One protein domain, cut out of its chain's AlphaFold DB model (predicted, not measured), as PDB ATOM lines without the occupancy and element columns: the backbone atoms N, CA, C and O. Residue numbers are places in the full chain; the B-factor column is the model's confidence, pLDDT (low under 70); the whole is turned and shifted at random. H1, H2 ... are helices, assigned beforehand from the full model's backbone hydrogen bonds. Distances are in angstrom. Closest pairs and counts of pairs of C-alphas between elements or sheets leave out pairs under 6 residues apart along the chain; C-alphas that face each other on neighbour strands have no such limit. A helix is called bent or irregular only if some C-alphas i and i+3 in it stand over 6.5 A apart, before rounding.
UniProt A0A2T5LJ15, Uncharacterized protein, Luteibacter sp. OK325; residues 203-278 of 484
ATOM      1  N   ALA A 203     150.266 230.089 173.480       87.19
ATOM      2  CA  ALA A 203     148.822 230.238 173.337       87.19
ATOM      3  C   ALA A 203     148.108 228.863 173.219       87.19
ATOM      4  O   ALA A 203     148.519 228.035 172.394       87.19
ATOM      5  N   PRO A 204     147.025 228.617 173.990       85.00
ATOM      6  CA  PRO A 204     146.452 227.277 174.174       85.00
ATOM      7  C   PRO A 204     146.076 226.551 172.880       85.00
ATOM      8  O   PRO A 204     146.303 225.352 172.762       85.00
ATOM      9  N   ILE A 205     145.553 227.281 171.890       81.69
ATOM     10  CA  ILE A 205     145.147 226.716 170.594       81.69
ATOM     11  C   ILE A 205     146.357 226.151 169.839       81.69
ATOM     12  O   ILE A 205     146.295 225.050 169.299       81.69
ATOM     13  N   PHE A 206     147.481 226.874 169.820       87.38
ATOM     14  CA  PHE A 206     148.696 226.390 169.164       87.38
ATOM     15  C   PHE A 206     149.257 225.175 169.890       87.38
ATOM     16  O   PHE A 206     149.606 224.193 169.241       87.38
ATOM     17  N   ARG A 207     149.270 225.216 171.226       94.06
ATOM     18  CA  ARG A 207     149.712 224.098 172.058       94.06
ATOM     19  C   ARG A 207     148.899 222.828 171.793       94.06
ATOM     20  O   ARG A 207     149.488 221.784 171.532       94.06
ATOM     21  N   ALA A 208     147.569 222.925 171.817       88.62
ATOM     22  CA  ALA A 208     146.677 221.793 171.567       88.62
ATOM     23  C   ALA A 208     146.873 221.213 170.157       88.62
ATOM     24  O   ALA A 208     147.015 220.004 170.003       88.62
ATOM     25  N   ASN A 209     146.977 222.074 169.139       90.62
ATOM     26  CA  ASN A 209     147.222 221.643 167.760       90.62
ATOM     27  C   ASN A 209     148.581 220.946 167.589       90.62
ATOM     28  O   ASN A 209     148.692 219.993 166.820       90.62
ATOM     29  N   ARG A 210     149.623 221.429 168.280       95.19
ATOM     30  CA  ARG A 210     150.968 220.838 168.266       95.19
ATOM     31  C   ARG A 210     150.991 219.485 168.969       95.19
ATOM     32  O   ARG A 210     151.468 218.524 168.377       95.19
ATOM     33  N   LEU A 211     150.432 219.396 170.177       95.69
ATOM     34  CA  LEU A 211     150.357 218.139 170.927       95.69
ATOM     35  C   LEU A 211     149.532 217.087 170.187       95.69
ATOM     36  O   LEU A 211     150.009 215.973 170.032       95.69
ATOM     37  N   SER A 212     148.375 217.451 169.627       94.06
ATOM     38  CA  SER A 212     147.552 216.519 168.845       94.06
ATOM     39  C   SER A 212     148.306 215.938 167.642       94.06
ATOM     40  O   SER A 212     148.167 214.754 167.338       94.06
ATOM     41  N   LEU A 213     149.142 216.740 166.973       96.12
ATOM     42  CA  LEU A 213     149.980 216.255 165.877       96.12
ATOM     43  C   LEU A 213     151.063 215.282 166.373       96.12
ATOM     44  O   LEU A 213     151.298 214.259 165.734       96.12
ATOM     45  N   ILE A 214     151.708 215.596 167.500       97.31
ATOM     46  CA  ILE A 214     152.745 214.753 168.111       97.31
ATOM     47  C   ILE A 214     152.150 213.418 168.584       97.31
ATOM     48  O   ILE A 214     152.673 212.357 168.253       97.31
ATOM     49  N   GLU A 215     151.024 213.461 169.291       94.38
ATOM     50  CA  GLU A 215     150.300 212.275 169.756       94.38
ATOM     51  C   GLU A 215     149.796 211.427 168.582       94.38
ATOM     52  O   GLU A 215     149.882 210.203 168.623       94.38
ATOM     53  N   GLY A 216     149.344 212.057 167.491       94.50
ATOM     54  CA  GLY A 216     148.983 211.357 166.258       94.50
ATOM     55  C   GLY A 216     150.165 210.631 165.603       94.50
ATOM     56  O   GLY A 216     149.997 209.527 165.074       94.50
ATOM     57  N   ALA A 217     151.370 211.209 165.659       95.81
ATOM     58  CA  ALA A 217     152.589 210.577 165.147       95.81
ATOM     59  C   ALA A 217     153.005 209.349 165.982       95.81
ATOM     60  O   ALA A 217     153.373 208.316 165.415       95.81
ATOM     61  N   GLU A 218     152.895 209.441 167.309       94.25
ATOM     62  CA  GLU A 218     153.162 208.332 168.237       94.25
ATOM     63  C   GLU A 218     152.110 207.215 168.112       94.25
ATOM     64  O   GLU A 218     152.451 206.036 168.083       94.25
ATOM     65  N   ALA A 219     150.827 207.567 167.975       91.38
ATOM     66  CA  ALA A 219     149.732 206.600 167.866       91.38
ATOM     67  C   ALA A 219     149.676 205.870 166.509       91.38
ATOM     68  O   ALA A 219     149.020 204.830 166.386       91.38
ATOM     69  N   SER A 220     150.334 206.405 165.477       93.38
ATOM     70  CA  SER A 220     150.349 205.808 164.140       93.38
ATOM     71  C   SER A 220     151.029 204.436 164.165       93.38
ATOM     72  O   SER A 220     152.206 204.325 164.499       93.38
ATOM     73  N   LYS A 221     150.311 203.382 163.764       89.38
ATOM     74  CA  LYS A 221     150.878 202.029 163.657       89.38
ATOM     75  C   LYS A 221     151.742 201.908 162.399       89.38
ATOM     76  O   LYS A 221     151.283 202.226 161.307       89.38
ATOM     77  N   GLY A 222     152.962 201.395 162.543       91.94
ATOM     78  CA  GLY A 222     153.883 201.203 161.419       91.94
ATOM     79  C   GLY A 222     154.437 202.525 160.886       91.94
ATOM     80  O   GLY A 222     154.765 203.417 161.662       91.94
ATOM     81  N   ALA A 223     154.561 202.648 159.567       93.38
ATOM     82  CA  ALA A 223     155.089 203.837 158.901       93.38
ATOM     83  C   ALA A 223     154.266 205.105 159.200       93.38
ATOM     84  O   ALA A 223     153.037 205.073 159.164       93.38
ATOM     85  N   LEU A 224     154.939 206.239 159.430       96.06
ATOM     86  CA  LEU A 224     154.259 207.528 159.597       96.06
ATOM     87  C   LEU A 224     153.477 207.923 158.324       96.06
ATOM     88  O   LEU A 224     154.075 207.944 157.240       96.06
ATOM     89  N   PRO A 225     152.181 208.280 158.438       95.38
ATOM     90  CA  PRO A 225     151.387 208.791 157.326       95.38
ATOM     91  C   PRO A 225     152.014 210.040 156.704       95.38
ATOM     92  O   PRO A 225     152.473 210.935 157.413       95.38
ATOM     93  N   GLU A 226     151.959 210.152 155.379       94.31
ATOM     94  CA  GLU A 226     152.573 211.260 154.634       94.31
ATOM     95  C   GLU A 226     152.065 212.641 155.090       94.31
ATOM     96  O   GLU A 226     152.830 213.598 155.194       94.31
ATOM     97  N   GLN A 227     150.783 212.726 155.455       94.81
ATOM     98  CA  GLN A 227     150.172 213.944 155.991       94.81
ATOM     99  C   GLN A 227     150.819 214.401 157.307       94.81
ATOM    100  O   GLN A 227     150.962 215.600 157.532       94.81
ATOM    101  N   ILE A 228     151.234 213.465 158.166       96.00
ATOM    102  CA  ILE A 228     151.957 213.767 159.408       96.00
ATOM    103  C   ILE A 228     153.405 214.134 159.076       96.00
ATOM    104  O   ILE A 228     153.907 215.145 159.566       96.00
ATOM    105  N   VAL A 229     154.049 213.380 158.175       97.00
ATOM    106  CA  VAL A 229     155.428 213.640 157.724       97.00
ATOM    107  C   VAL A 229     155.584 215.078 157.229       97.00
ATOM    108  O   VAL A 229     156.438 215.801 157.737       97.00
ATOM    109  N   ARG A 230     154.701 215.539 156.334       96.06
ATOM    110  CA  ARG A 230     154.700 216.907 155.773       96.06
ATOM    111  C   ARG A 230     154.603 218.008 156.837       96.06
ATOM    112  O   ARG A 230     155.052 219.125 156.598       96.06
ATOM    113  N   ARG A 231     154.056 217.701 158.017       96.06
ATOM    114  CA  ARG A 231     153.902 218.636 159.141       96.06
ATOM    115  C   ARG A 231     155.064 218.588 160.141       96.06
ATOM    116  O   ARG A 231     154.979 219.215 161.187       96.06
ATOM    117  N   TRP A 232     156.176 217.911 159.843       96.25
ATOM    118  CA  TRP A 232     157.368 217.924 160.708       96.25
ATOM    119  C   TRP A 232     157.900 219.340 160.972       96.25
ATOM    120  O   TRP A 232     158.234 219.687 162.105       96.25
ATOM    121  N   SER A 233     157.927 220.192 159.940       94.38
ATOM    122  CA  SER A 233     158.410 221.580 160.033       94.38
ATOM    123  C   SER A 233     157.654 222.417 161.065       94.38
ATOM    124  O   SER A 233     158.196 223.384 161.597       94.38
ATOM    125  N   GLU A 234     156.420 222.029 161.388       94.00
ATOM    126  CA  GLU A 234     155.604 222.689 162.392       94.00
ATOM    127  C   GLU A 234     156.114 222.465 163.822       94.00
ATOM    128  O   GLU A 234     156.051 223.399 164.620       94.00
ATOM    129  N   VAL A 235     156.607 221.264 164.135       96.56
ATOM    130  CA  VAL A 235     157.007 220.834 165.492       96.56
ATOM    131  C   VAL A 235     158.524 220.719 165.669       96.56
ATOM    132  O   VAL A 235     159.002 220.616 166.794       96.56
ATOM    133  N   ARG A 236     159.309 220.762 164.583       96.25
ATOM    134  CA  ARG A 236     160.777 220.619 164.609       96.25
ATOM    135  C   ARG A 236     161.453 221.581 165.588       96.25
ATOM    136  O   ARG A 236     162.318 221.170 166.356       96.25
ATOM    137  N   ASP A 237     161.074 222.857 165.551       94.38
ATOM    138  CA  ASP A 237     161.661 223.873 166.432       94.38
ATOM    139  C   ASP A 237     161.186 223.708 167.883       94.38
ATOM    140  O   ASP A 237     161.945 223.976 168.814       94.38
ATOM    141  N   ASP A 238     159.973 223.186 168.077       96.31
ATOM    142  CA  ASP A 238     159.439 222.870 169.400       96.31
ATOM    143  C   ASP A 238     160.244 221.732 170.047       96.31
ATOM    144  O   ASP A 238     160.678 221.872 171.187       96.31
ATOM    145  N   PHE A 239     160.561 220.658 169.315       97.12
ATOM    146  CA  PHE A 239     161.421 219.572 169.816       97.12
ATOM    147  C   PHE A 239     162.851 220.020 170.138       97.12
ATOM    148  O   PHE A 239     163.473 219.475 171.046       97.12
ATOM    149  N   ARG A 240     163.383 221.023 169.426       96.25
ATOM    150  CA  ARG A 240     164.692 221.615 169.755       96.25
ATOM    151  C   ARG A 240     164.644 222.438 171.036       96.25
ATOM    152  O   ARG A 240     165.621 222.469 171.775       96.25
ATOM    153  N   ARG A 241     163.529 223.128 171.282       96.62
ATOM    154  CA  ARG A 241     163.358 224.018 172.436       96.62
ATOM    155  C   ARG A 241     162.912 223.282 173.700       96.62
ATOM    156  O   ARG A 241     163.275 223.701 174.795       96.62
ATOM    157  N   PHE A 242     162.143 222.206 173.552       97.62
ATOM    158  CA  PHE A 242     161.523 221.454 174.647       97.62
ATOM    159  C   PHE A 242     161.804 219.940 174.550       97.62
ATOM    160  O   PHE A 242     160.860 219.144 174.546       97.62
ATOM    161  N   PRO A 243     163.077 219.514 174.437       97.12
ATOM    162  CA  PRO A 243     163.418 218.118 174.160       97.12
ATOM    163  C   PRO A 243     162.992 217.155 175.275       97.12
ATOM    164  O   PRO A 243     162.500 216.069 174.985       97.12
ATOM    165  N   SER A 244     163.132 217.546 176.542       96.81
ATOM    166  CA  SER A 244     162.803 216.692 177.691       96.81
ATOM    167  C   SER A 244     161.291 216.542 177.848       96.81
ATOM    168  O   SER A 244     160.792 215.433 178.009       96.81
ATOM    169  N   TYR A 245     160.552 217.651 177.749       97.88
ATOM    170  CA  TYR A 245     159.099 217.652 177.916       97.88
ATOM    171  C   TYR A 245     158.372 216.997 176.738       97.88
ATOM    172  O   TYR A 245     157.567 216.087 176.936       97.88
ATOM    173  N   LEU A 246     158.667 217.398 175.495       97.44
ATOM    174  CA  LEU A 246     158.040 216.776 174.319       97.44
ATOM    175  C   LEU A 246     158.539 215.348 174.092       97.44
ATOM    176  O   LEU A 246     157.810 214.527 173.533       97.44
ATOM    177  N   GLY A 247     159.725 215.026 174.611       96.50
ATOM    178  CA  GLY A 247     160.232 213.667 174.702       96.50
ATOM    179  C   GLY A 247     159.333 212.729 175.506       96.50
ATOM    180  O   GLY A 247     159.433 211.529 175.294       96.50
ATOM    181  N   LEU A 248     158.421 213.218 176.361       97.12
ATOM    182  CA  LEU A 248     157.400 212.390 177.026       97.12
ATOM    183  C   LEU A 248     156.251 211.971 176.091       97.12
ATOM    184  O   LEU A 248     155.573 210.979 176.357       97.12
ATOM    185  N   TYR A 249     156.012 212.716 175.013       96.75
ATOM    186  CA  TYR A 249     154.895 212.478 174.091       96.75
ATOM    187  C   TYR A 249     155.301 211.647 172.877       96.75
ATOM    188  O   TYR A 249     154.484 210.887 172.366       96.75
ATOM    189  N   LEU A 250     156.554 211.770 172.433       95.75
ATOM    190  CA  LEU A 250     157.082 211.068 171.264       95.75
ATOM    191  C   LEU A 250     158.398 210.382 171.612       95.75
ATOM    192  O   LEU A 250     159.256 210.969 172.272       95.75
ATOM    193  N   GLU A 251     158.555 209.125 171.215       94.12
ATOM    194  CA  GLU A 251     159.813 208.405 171.432       94.12
ATOM    195  C   GLU A 251     160.944 208.989 170.555       94.12
ATOM    196  O   GLU A 251     160.689 209.345 169.399       94.12
ATOM    197  N   PRO A 252     162.204 209.073 171.037       92.12
ATOM    198  CA  PRO A 252     163.316 209.589 170.231       92.12
ATOM    199  C   PRO A 252     163.509 208.860 168.894       92.12
ATOM    200  O   PRO A 252     163.808 209.489 167.880       92.12
ATOM    201  N   THR A 253     163.289 207.542 168.867       93.94
ATOM    202  CA  THR A 253     163.341 206.713 167.650       93.94
ATOM    203  C   THR A 253     162.272 207.140 166.641       93.94
ATOM    204  O   THR A 253     162.562 207.351 165.462       93.94
ATOM    205  N   ARG A 254     161.043 207.373 167.114       95.00
ATOM    206  CA  ARG A 254     159.914 207.843 166.304       95.00
ATOM    207  C   ARG A 254     160.108 209.271 165.805       95.00
ATOM    208  O   ARG A 254     159.776 209.580 164.662       95.00
ATOM    209  N   GLN A 255     160.698 210.134 166.630       96.00
ATOM    210  CA  GLN A 255     161.095 211.486 166.243       96.00
ATOM    211  C   GLN A 255     162.140 211.466 165.114       96.00
ATOM    212  O   GLN A 255     162.012 212.220 164.148       96.00
ATOM    213  N   GLN A 256     163.152 210.596 165.203       96.25
ATOM    214  CA  GLN A 256     164.163 210.420 164.152       96.25
ATOM    215  C   GLN A 256     163.559 209.860 162.857       96.25
ATOM    216  O   GLN A 256     163.898 210.328 161.768       96.25
ATOM    217  N   GLU A 257     162.628 208.905 162.949       96.88
ATOM    218  CA  GLU A 257     161.881 208.414 161.785       96.88
ATOM    219  C   GLU A 257     161.106 209.552 161.106       96.88
ATOM    220  O   GLU A 257     161.146 209.699 159.885       96.88
ATOM    221  N   TRP A 258     160.426 210.392 161.885       97.69
ATOM    222  CA  TRP A 258     159.680 211.525 161.345       97.69
ATOM    223  C   TRP A 258     160.598 212.527 160.640       97.69
ATOM    224  O   TRP A 258     160.327 212.914 159.500       97.69
ATOM    225  N   ALA A 259     161.712 212.894 161.279       97.31
ATOM    226  CA  ALA A 259     162.700 213.802 160.707       97.31
ATOM    227  C   ALA A 259     163.303 213.248 159.406       97.31
ATOM    228  O   ALA A 259     163.292 213.934 158.387       97.31
ATOM    229  N   SER A 260     163.747 211.988 159.409       97.19
ATOM    230  CA  SER A 260     164.355 211.345 158.235       97.19
ATOM    231  C   SER A 260     163.380 211.202 157.067       97.19
ATOM    232  O   SER A 260     163.745 211.487 155.928       97.19
ATOM    233  N   ARG A 261     162.117 210.840 157.328       96.88
ATOM    234  CA  ARG A 261     161.076 210.790 156.289       96.88
ATOM    235  C   ARG A 261     160.767 212.164 155.713       96.88
ATOM    236  O   ARG A 261     160.557 212.272 154.510       96.88
ATOM    237  N   TYR A 262     160.740 213.204 156.546       96.75
ATOM    238  CA  TYR A 262     160.567 214.568 156.057       96.75
ATOM    239  C   TYR A 262     161.751 214.987 155.187       96.75
ATOM    240  O   TYR A 262     161.548 215.523 154.104       96.75
ATOM    241  N   ASP A 263     162.980 214.704 155.615       96.31
ATOM    242  CA  ASP A 263     164.185 215.055 154.860       96.31
ATOM    243  C   ASP A 263     164.317 214.287 153.539       96.31
ATOM    244  O   ASP A 263     164.896 214.815 152.585       96.31
ATOM    245  N   ALA A 264     163.721 213.095 153.458       96.81
ATOM    246  CA  ALA A 264     163.600 212.312 152.233       96.81
ATOM    247  C   ALA A 264     162.581 212.884 151.224       96.81
ATOM    248  O   ALA A 264     162.570 212.449 150.071       96.81
ATOM    249  N   LEU A 265     161.742 213.856 151.610       95.31
ATOM    250  CA  LEU A 265     160.828 214.511 150.672       95.31
ATOM    251  C   LEU A 265     161.605 215.323 149.615       95.31
ATOM    252  O   LEU A 265     162.628 215.954 149.935       95.31
ATOM    253  N   PRO A 266     161.106 215.390 148.364       96.12
ATOM    254  CA  PRO A 266     161.726 216.184 147.311       96.12
ATOM    255  C   PRO A 266     161.962 217.637 147.746       96.12
ATOM    256  O   PRO A 266     161.092 218.281 148.333       96.12
ATOM    257  N   ALA A 267     163.134 218.191 147.420       93.19
ATOM    258  CA  ALA A 267     163.489 219.576 147.735       93.19
ATOM    259  C   ALA A 267     162.424 220.631 147.347       93.19
ATOM    260  O   ALA A 267     162.128 221.470 148.200       93.19
ATOM    261  N   PRO A 268     161.806 220.610 146.141       93.69
ATOM    262  CA  PRO A 268     160.786 221.607 145.798       93.69
ATOM    263  C   PRO A 268     159.547 221.496 146.693       93.69
ATOM    264  O   PRO A 268     158.921 222.497 147.032       93.69
ATOM    265  N   GLU A 269     159.221 220.282 147.124       92.88
ATOM    266  CA  GLU A 269     158.082 220.016 147.987       92.88
ATOM    267  C   GLU A 269     158.323 220.533 149.410       92.88
ATOM    268  O   GLU A 269     157.484 221.243 149.966       92.88
ATOM    269  N   ARG A 270     159.511 220.270 149.971       93.00
ATOM    270  CA  ARG A 270     159.926 220.839 151.262       93.00
ATOM    271  C   ARG A 270     159.938 222.362 151.230       93.00
ATOM    272  O   ARG A 270     159.431 222.995 152.151       93.00
ATOM    273  N   GLN A 271     160.463 222.955 150.159       91.69
ATOM    274  CA  GLN A 271     160.482 224.408 149.991       91.69
ATOM    275  C   GLN A 271     159.073 224.997 149.924       91.69
ATOM    276  O   GLN A 271     158.824 226.018 150.559       91.69
ATOM    277  N   ALA A 272     158.134 224.354 149.223       91.06
ATOM    278  CA  ALA A 272     156.739 224.794 149.194       91.06
ATOM    279  C   ALA A 272     156.111 224.766 150.598       91.06
ATOM    280  O   ALA A 272     155.508 225.751 151.031       91.06
ATOM    281  N   ILE A 273     156.322 223.678 151.346       89.56
ATOM    282  CA  ILE A 273     155.847 223.530 152.731       89.56
ATOM    283  C   ILE A 273     156.443 224.618 153.641       89.56
ATOM    284  O   ILE A 273     155.717 225.224 154.428       89.56
ATOM    285  N   GLU A 274     157.743 224.908 153.526       88.25
ATOM    286  CA  GLU A 274     158.439 225.908 154.353       88.25
ATOM    287  C   GLU A 274     158.217 227.365 153.904       88.25
ATOM    288  O   GLU A 274     158.376 228.288 154.710       88.25
ATOM    289  N   ALA A 275     157.794 227.604 152.660       83.81
ATOM    290  CA  ALA A 275     157.459 228.935 152.150       83.81
ATOM    291  C   ALA A 275     156.088 229.432 152.646       83.81
ATOM    292  O   ALA A 275     155.939 230.602 153.017       83.81
ATOM    293  N   HIS A 276     155.093 228.543 152.729       64.00
ATOM    294  CA  HIS A 276     153.736 228.880 153.170       64.00
ATOM    295  C   HIS A 276     153.575 229.464 154.599       64.00
ATOM    296  O   HIS A 276     152.678 230.294 154.786       64.00
ATOM    297  N   PRO A 277     154.397 229.156 155.627       58.03
ATOM    298  CA  PRO A 277     154.223 229.736 156.963       58.03
ATOM    299  C   PRO A 277     154.610 231.221 157.078       58.03
ATOM    300  O   PRO A 277     154.156 231.885 158.015       58.03
ATOM    301  N   LYS A 278     155.411 231.785 156.158       50.47
ATOM    302  CA  LYS A 278     155.853 233.192 156.268       50.47
ATOM    303  C   LYS A 278     154.746 234.198 155.947       50.47
ATOM    304  O   LYS A 278     154.662 235.228 156.614       50.47
TER     305      LYS A 278
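What this domain is: This is residues 203 to 278 of the 484 residues of an uncharacterized protein of Luteibacter sp. OK325 (UniProt A0A2T5LJ15). H1 and H6 stand as legs on opposite sides of a loose arch, H5 crosses one end, and H3 sits between the legs. Residues 203 to 209 stick out. The printed part has 76 residues with six named helices, H1 to H6 in order, and no named strand: all helix, compact, radius of gyration of the C-alphas 12.1 A, spans 32 by 31 by 18 A.

How they stand to each other: H1, residues 204 to 219, only just touches H3, residues 232 to 241, with 3 pairs of C-alphas within 8 A; the closest are Arg 210 and Val 235, 6.6 A. H2, residues 226 to 229, touches H5, residues 252 to 263, through 258 to 262 alone; the closest C-alphas, Val 229 and Tyr 262, are 5.5 A apart. H4, residues 243 to 246, is close but not clearly touching H3, closest C-alphas Phe 239 and Leu 246, 6.3 A. H6, residues 267 to 278, and H1 are apart. Every O i to N i+4 pair is within hydrogen-bond range in H1 and H5, 4 of 6 in H3, 6 of 8 in H6; H2 and H4 are too short.

Where its parts are: H1 begins at C-alpha 204 (146.452, 227.277, 174.174) and spans 21.9 A; H6 spans 17.8 A to C-alpha 278 (155.853, 233.192, 156.268). H3 is irregular: C-alphas 234 and 237 are 7.4 A apart.

The domain as a whole: The farthest C-alphas, Pro 204 and Pro 266, are 32.8 A apart. The printed part has no cut and no long link; residues 276 to 278 have pLDDT under 70.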